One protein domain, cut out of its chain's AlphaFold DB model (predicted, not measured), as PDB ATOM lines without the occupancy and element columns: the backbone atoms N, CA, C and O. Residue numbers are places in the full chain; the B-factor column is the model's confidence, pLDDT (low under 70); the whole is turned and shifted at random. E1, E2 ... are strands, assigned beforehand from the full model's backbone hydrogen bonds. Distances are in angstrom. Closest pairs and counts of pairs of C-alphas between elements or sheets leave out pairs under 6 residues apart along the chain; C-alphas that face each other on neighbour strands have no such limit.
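AT A GLANCE: This is residues 78 to 133 of the 137 residues of an uncharacterized protein of Albimonas pacifica (UniProt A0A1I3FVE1). Little regular structure: a small, strongly twisted wall of three strands, with two long loops, within residues 78 to 90 and 111 to 126, arching over one face. The 56 printed residues hold E1, E2 and E3 in that chain order, sheet order E2 - E1 - E3, antiparallel. The class is all strand, with 20 residues in named elements. The whole is compact, radius of gyration of the C-alphas 10.4 A, spanning 29 by 22 by 17 A.

HOW THE PARTS SIT: After residues 78 to 90, inner strand E1, residues 91 to 96, forms a hairpin with edge strand E2, residues 103 to 110, at 154 degrees; N 105 and O 94 are 2.8 A apart. E2 bends by 63 degrees at residue 107. Edge strand E3, residues 127 to 132, is antiparallel to E1 at 153 degrees; N 95 and O 129 are 2.8 A apart. E2 and E3 are apart.

IN THESE COORDINATES: E1 begins at C-alpha 91 (12.528, -12.520, 172.193) and is 16.3 A long. E2 is 18.4 A. E3, 14.1 A, ends at C-alpha 132 (12.608, -6.576, 174.458).

THE WHOLE: The printed part has no cut. E2 to E3 is a long link. Residues 98 to 107 and 117 to 125 have pLDDT under 70.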
ATOM      1  N   PRO A  78      12.240  -2.578 184.110       81.94
ATOM      2  CA  PRO A  78      12.209  -3.187 185.430       81.94
ATOM      3  C   PRO A  78      10.989  -4.099 185.573       81.94
ATOM      4  O   PRO A  78       9.895  -3.805 185.089       81.94
ATOM      5  N   TRP A  79      11.185  -5.222 186.256       79.50
ATOM      6  CA  TRP A  79      10.158  -6.222 186.489       79.50
ATOM      7  C   TRP A  79      10.105  -6.602 187.953       79.50
ATOM      8  O   TRP A  79      11.037  -7.180 188.505       79.50
ATOM      9  N   GLU A  80       8.971  -6.308 188.577       70.94
ATOM     10  CA  GLU A  80       8.770  -6.584 189.996       70.94
ATOM     11  C   GLU A  80       8.317  -8.028 190.269       70.94
ATOM     12  O   GLU A  80       8.159  -8.410 191.429       70.94
ATOM     13  N   GLY A  81       8.122  -8.848 189.229       73.00
ATOM     14  CA  GLY A  81       7.638 -10.227 189.335       73.00
ATOM     15  C   GLY A  81       6.127 -10.352 189.114       73.00
ATOM     16  O   GLY A  81       5.358  -9.501 189.559       73.00
ATOM     17  N   GLY A  82       5.671 -11.466 188.533       73.00
ATOM     18  CA  GLY A  82       4.252 -11.681 188.224       73.00
ATOM     19  C   GLY A  82       4.035 -12.686 187.092       73.00
ATOM     20  O   GLY A  82       4.820 -13.621 186.933       73.00
ATOM     21  N   GLU A  83       2.974 -12.486 186.314       70.31
ATOM     22  CA  GLU A  83       2.744 -13.194 185.048       70.31
ATOM     23  C   GLU A  83       3.576 -12.592 183.913       70.31
ATOM     24  O   GLU A  83       3.978 -11.438 183.980       70.31
ATOM     25  N   CYS A  84       3.851 -13.379 182.873       73.50
ATOM     26  CA  CYS A  84       4.648 -12.931 181.732       73.50
ATOM     27  C   CYS A  84       4.008 -11.685 181.079       73.50
ATOM     28  O   CYS A  84       2.885 -11.786 180.582       73.50
ATOM     29  N   PRO A  85       4.693 -10.522 181.052       72.50
ATOM     30  CA  PRO A  85       4.127  -9.271 180.537       72.50
ATOM     31  C   PRO A  85       4.115  -9.199 179.004       72.50
ATOM     32  O   PRO A  85       3.584  -8.252 178.427       72.50
ATOM     33  N   VAL A  86       4.743 -10.166 178.336       76.19
ATOM     34  CA  VAL A  86       4.981 -10.178 176.891       76.19
ATOM     35  C   VAL A  86       4.473 -11.483 176.269       76.19
ATOM     36  O   VAL A  86       4.359 -12.490 176.973       76.19
ATOM     37  N   PRO A  87       4.167 -11.504 174.959       75.56
ATOM     38  CA  PRO A  87       3.805 -12.733 174.262       75.56
ATOM     39  C   PRO A  87       4.896 -13.804 174.404       75.56
ATOM     40  O   PRO A  87       6.079 -13.460 174.361       75.56
ATOM     41  N   PRO A  88       4.533 -15.096 174.504       71.44
ATOM     42  CA  PRO A  88       5.488 -16.188 174.705       71.44
ATOM     43  C   PRO A  88       6.568 -16.261 173.617       71.44
ATOM     44  O   PRO A  88       7.702 -16.590 173.934       71.44
ATOM     45  N   GLU A  89       6.231 -15.899 172.378       77.44
ATOM     46  CA  GLU A  89       7.117 -15.863 171.200       77.44
ATOM     47  C   GLU A  89       8.049 -14.638 171.143       77.44
ATOM     48  O   GLU A  89       8.870 -14.509 170.238       77.44
ATOM     49  N   THR A  90       7.916 -13.692 172.077       81.38
ATOM     50  CA  THR A  90       8.727 -12.469 172.054       81.38
ATOM     51  C   THR A  90      10.124 -12.761 172.564       81.38
ATOM     52  O   THR A  90      10.286 -13.232 173.689       81.38
ATOM     53  N   LEU A  91      11.138 -12.430 171.769       83.31
ATOM     54  CA  LEU A  91      12.528 -12.520 172.193       83.31
ATOM     55  C   LEU A  91      12.818 -11.455 173.252       83.31
ATOM     56  O   LEU A  91      12.658 -10.248 173.039       83.31
ATOM     57  N   VAL A  92      13.240 -11.920 174.419       82.19
ATOM     58  CA  VAL A  92      13.623 -11.075 175.539       82.19
ATOM     59  C   VAL A  92      14.975 -11.494 176.080       82.19
ATOM     60  O   VAL A  92      15.350 -12.667 176.100       82.19
ATOM     61  N   GLN A  93      15.690 -10.497 176.565       85.19
ATOM     62  CA  GLN A  93      16.849 -10.686 177.412       85.19
ATOM     63  C   GLN A  93      16.424 -10.364 178.837       85.19
ATOM     64  O   GLN A  93      15.715  -9.383 179.052       85.19
ATOM     65  N   ILE A  94      16.814 -11.176 179.813       80.38
ATOM     66  CA  ILE A  94      16.412 -10.968 181.206       80.38
ATOM     67  C   ILE A  94      17.610 -10.593 182.066       80.38
ATOM     68  O   ILE A  94      18.745 -10.969 181.789       80.38
ATOM     69  N   ARG A  95      17.352  -9.855 183.137       81.12
ATOM     70  CA  ARG A  95      18.334  -9.509 184.155       81.12
ATOM     71  C   ARG A  95      17.901 -10.153 185.458       81.12
ATOM     72  O   ARG A  95      16.783  -9.918 185.925       81.12
ATOM     73  N   CYS A  96      18.781 -10.959 186.042       74.50
ATOM     74  CA  CYS A  96      18.501 -11.666 187.284       74.50
ATOM     75  C   CYS A  96      19.349 -11.134 188.439       74.50
ATOM     76  O   CYS A  96      20.526 -10.799 188.290       74.50
ATOM     77  N   ARG A  97      18.754 -11.110 189.629       71.56
ATOM     78  CA  ARG A  97      19.438 -10.853 190.891       71.56
ATOM     79  C   ARG A  97      20.090 -12.142 191.376       71.56
ATOM     80  O   ARG A  97      19.579 -12.830 192.251       71.56
ATOM     81  N   SER A  98      21.236 -12.479 190.795       64.88
ATOM     82  CA  SER A  98      22.109 -13.498 191.381       64.88
ATOM     83  C   SER A  98      22.633 -13.024 192.747       64.88
ATOM     84  O   SER A  98      22.542 -11.843 193.076       64.88
ATOM     85  N   ALA A  99      23.212 -13.916 193.553       57.34
ATOM     86  CA  ALA A  99      23.809 -13.598 194.863       57.34
ATOM     87  C   ALA A  99      25.088 -12.715 194.777       57.34
ATOM     88  O   ALA A  99      25.946 -12.763 195.656       57.34
ATOM     89  N   GLY A 100      25.222 -11.930 193.707       62.00
ATOM     90  CA  GLY A 100      26.312 -11.022 193.376       62.00
ATOM     91  C   GLY A 100      25.775  -9.802 192.607       62.00
ATOM     92  O   GLY A 100      24.576  -9.523 192.680       62.00
ATOM     93  N   PRO A 101      26.623  -9.044 191.886       60.03
ATOM     94  CA  PRO A 101      26.135  -7.967 191.028       60.03
ATOM     95  C   PRO A 101      25.097  -8.520 190.036       60.03
ATOM     96  O   PRO A 101      25.208  -9.685 189.643       60.03
ATOM     97  N   PRO A 102      24.081  -7.723 189.655       59.81
ATOM     98  CA  PRO A 102      23.041  -8.176 188.743       59.81
ATOM     99  C   PRO A 102      23.691  -8.618 187.434       59.81
ATOM    100  O   PRO A 102      24.200  -7.794 186.678       59.81
ATOM    101  N   SER A 103      23.697  -9.927 187.204       62.97
ATOM    102  CA  SER A 103      24.184 -10.523 185.973       62.97
ATOM    103  C   SER A 103      23.099 -10.358 184.919       62.97
ATOM    104  O   SER A 103      21.968 -10.825 185.093       62.97
ATOM    105  N   GLU A 104      23.438  -9.649 183.853       66.31
ATOM    106  CA  GLU A 104      22.647  -9.632 182.632       66.31
ATOM    107  C   GLU A 104      22.660 -11.055 182.068       66.31
ATOM    108  O   GLU A 104      23.714 -11.689 182.007       66.31
ATOM    109  N   GLY A 105      21.492 -11.601 181.728       65.69
ATOM    110  CA  GLY A 105      21.440 -12.845 180.974       65.69
ATOM    111  C   GLY A 105      22.100 -12.592 179.626       65.69
ATOM    112  O   GLY A 105      21.657 -11.717 178.884       65.69
ATOM    113  N   GLU A 106      23.183 -13.304 179.327       62.56
ATOM    114  CA  GLU A 106      23.865 -13.179 178.033       62.56
ATOM    115  C   GLU A 106      22.980 -13.704 176.889       62.56
ATOM    116  O   GLU A 106      23.111 -13.267 175.747       62.56
ATOM    117  N   ASP A 107      22.023 -14.575 177.208       69.56
ATOM    118  CA  ASP A 107      21.125 -15.199 176.247       69.56
ATOM    119  C   ASP A 107      19.893 -14.334 175.934       69.56
ATOM    120  O   ASP A 107      19.179 -13.857 176.822       69.56
ATOM    121  N   ILE A 108      19.606 -14.183 174.639       78.19
ATOM    122  CA  ILE A 108      18.325 -13.694 174.122       78.19
ATOM    123  C   ILE A 108      17.485 -14.931 173.807       78.19
ATOM    124  O   ILE A 108      17.898 -15.782 173.020       78.19
ATOM    125  N   ALA A 109      16.314 -15.050 174.425       78.19
ATOM    126  CA  ALA A 109      15.419 -16.178 174.192       78.19
ATOM    127  C   ALA A 109      13.954 -15.751 174.277       78.19
ATOM    128  O   ALA A 109      13.623 -14.707 174.836       78.19
ATOM    129  N   GLU A 110      13.071 -16.574 173.716       80.88
ATOM    130  CA  GLU A 110      11.626 -16.366 173.789       80.88
ATOM    131  C   GLU A 110      11.159 -16.238 175.242       80.88
ATOM    132  O   GLU A 110      11.631 -16.949 176.133       80.88
ATOM    133  N   ALA A 111      10.192 -15.359 175.490       77.25
ATOM    134  CA  ALA A 111       9.646 -15.127 176.817       77.25
ATOM    135  C   ALA A 111       9.100 -16.408 177.461       77.25
ATOM    136  O   ALA A 111       9.197 -16.555 178.676       77.25
ATOM    137  N   ALA A 112       8.601 -17.364 176.672       74.62
ATOM    138  CA  ALA A 112       8.173 -18.672 177.164       74.62
ATOM    139  C   ALA A 112       9.302 -19.511 177.790       74.62
ATOM    140  O   ALA A 112       9.036 -20.320 178.679       74.62
ATOM    141  N   ASN A 113      10.549 -19.322 177.347       74.75
ATOM    142  CA  ASN A 113      11.705 -20.061 177.859       74.75
ATOM    143  C   ASN A 113      12.199 -19.510 179.202       74.75
ATOM    144  O   ASN A 113      12.926 -20.193 179.928       74.75
ATOM    145  N   TRP A 114      11.784 -18.294 179.559       74.62
ATOM    146  CA  TRP A 114      12.135 -17.661 180.820       74.62
ATOM    147  C   TRP A 114      11.081 -17.910 181.892       74.62
ATOM    148  O   TRP A 114       9.876 -17.924 181.647       74.62
ATOM    149  N   PHE A 115      11.532 -18.073 183.136       72.94
ATOM    150  CA  PHE A 115      10.617 -18.262 184.254       72.94
ATOM    151  C   PHE A 115      10.288 -16.925 184.920       72.94
ATOM    152  O   PHE A 115      11.022 -16.456 185.794       72.94
ATOM    153  N   TRP A 116       9.106 -16.402 184.609       75.75
ATOM    154  CA  TRP A 116       8.564 -15.139 185.133       75.75
ATOM    155  C   TRP A 116       7.956 -15.219 186.539       75.75
ATOM    156  O   TRP A 116       7.876 -14.215 187.246       75.75
ATOM    157  N   GLY A 117       7.539 -16.414 186.967       65.00
ATOM    158  CA  GLY A 117       6.852 -16.602 188.241       65.00
ATOM    159  C   GLY A 117       7.714 -16.365 189.495       65.00
ATOM    160  O   GLY A 117       8.909 -16.688 189.541       65.00
ATOM    161  N   ARG A 118       7.039 -15.893 190.553       57.16
ATOM    162  CA  ARG A 118       7.545 -15.624 191.920       57.16
ATOM    163  C   ARG A 118       7.632 -16.875 192.820       57.16
ATOM    164  O   ARG A 118       7.437 -16.798 194.031       57.16
ATOM    165  N   GLY A 119       7.829 -18.058 192.238       58.09
ATOM    166  CA  GLY A 119       7.881 -19.311 193.000       58.09
ATOM    167  C   GLY A 119       9.105 -19.403 193.922       58.09
ATOM    168  O   GLY A 119      10.031 -18.601 193.827       58.09
ATOM    169  N   ARG A 120       9.150 -20.431 194.785       50.19
ATOM    170  CA  ARG A 120      10.369 -20.818 195.522       50.19
ATOM    171  C   ARG A 120      11.444 -21.232 194.514       50.19
ATOM    172  O   ARG A 120      11.508 -22.391 194.109       50.19
ATOM    173  N   LYS A 121      12.269 -20.283 194.097       58.12
ATOM    174  CA  LYS A 121      13.410 -20.529 193.224       58.12
ATOM    175  C   LYS A 121      14.720 -20.365 193.981       58.12
ATOM    176  O   LYS A 121      14.776 -19.597 194.944       58.12
ATOM    177  N   PRO A 122      15.790 -21.042 193.542       55.78
ATOM    178  CA  PRO A 122      17.123 -20.629 193.937       55.78
ATOM    179  C   PRO A 122      17.365 -19.191 193.443       55.78
ATOM    180  O   PRO A 122      16.924 -18.830 192.352       55.78
ATOM    181  N   ALA A 123      18.038 -18.376 194.261       56.12
ATOM    182  CA  ALA A 123      18.187 -16.924 194.079       56.12
ATOM    183  C   ALA A 123      18.681 -16.504 192.680       56.12
ATOM    184  O   ALA A 123      18.372 -15.420 192.212       56.12
ATOM    185  N   PHE A 124      19.378 -17.392 191.974       56.84
ATOM    186  CA  PHE A 124      19.929 -17.168 190.636       56.84
ATOM    187  C   PHE A 124      18.878 -16.902 189.537       56.84
ATOM    188  O   PHE A 124      19.249 -16.474 188.453       56.84
ATOM    189  N   TYR A 125      17.587 -17.126 189.809       63.12
ATOM    190  CA  TYR A 125      16.483 -16.936 188.853       63.12
ATOM    191  C   TYR A 125      15.473 -15.862 189.296       63.12
ATOM    192  O   TYR A 125      14.299 -15.907 188.899       63.12
ATOM    193  N   ASP A 126      15.901 -14.942 190.164       72.75
ATOM    194  CA  ASP A 126      15.109 -13.784 190.581       72.75
ATOM    195  C   ASP A 126      15.170 -12.707 189.489       72.75
ATOM    196  O   ASP A 126      16.112 -11.922 189.419       72.75
ATOM    197  N   LEU A 127      14.214 -12.742 188.559       77.56
ATOM    198  CA  LEU A 127      14.130 -11.809 187.434       77.56
ATOM    199  C   LEU A 127      13.731 -10.422 187.948       77.56
ATOM    200  O   LEU A 127      12.654 -10.271 188.517       77.56
ATOM    201  N   ILE A 128      14.588  -9.427 187.718       79.75
ATOM    202  CA  ILE A 128      14.407  -8.041 188.188       79.75
ATOM    203  C   ILE A 128      14.183  -7.034 187.061       79.75
ATOM    204  O   ILE A 128      13.701  -5.935 187.313       79.75
ATOM    205  N   ALA A 129      14.564  -7.375 185.833       82.94
ATOM    206  CA  ALA A 129      14.328  -6.558 184.650       82.94
ATOM    207  C   ALA A 129      14.376  -7.432 183.394       82.94
ATOM    208  O   ALA A 129      14.921  -8.537 183.414       82.94
ATOM    209  N   TYR A 130      13.824  -6.936 182.298       83.19
ATOM    210  CA  TYR A 130      13.907  -7.563 180.984       83.19
ATOM    211  C   TYR A 130      14.041  -6.505 179.897       83.19
ATOM    212  O   TYR A 130      13.627  -5.365 180.065       83.19
ATOM    213  N   ARG A 131      14.608  -6.878 178.758       85.12
ATOM    214  CA  ARG A 131      14.709  -6.041 177.568       85.12
ATOM    215  C   ARG A 131      14.083  -6.774 176.399       85.12
ATOM    216  O   ARG A 131      14.363  -7.949 176.169       85.12
ATOM    217  N   LEU A 132      13.229  -6.067 175.671       83.19
ATOM    218  CA  LEU A 132      12.608  -6.576 174.458       83.19
ATOM    219  C   LEU A 132      13.603  -6.486 173.307       83.19
ATOM    220  O   LEU A 132      14.058  -5.393 172.969       83.19
ATOM    221  N   HIS A 133      13.888  -7.619 172.674       78.06
ATOM    222  CA  HIS A 133      14.621  -7.653 171.418       78.06
ATOM    223  C   HIS A 133      13.632  -7.899 170.290       78.06
ATOM    224  O   HIS A 133      12.914  -8.894 170.255       78.06
TER     225      HIS A 133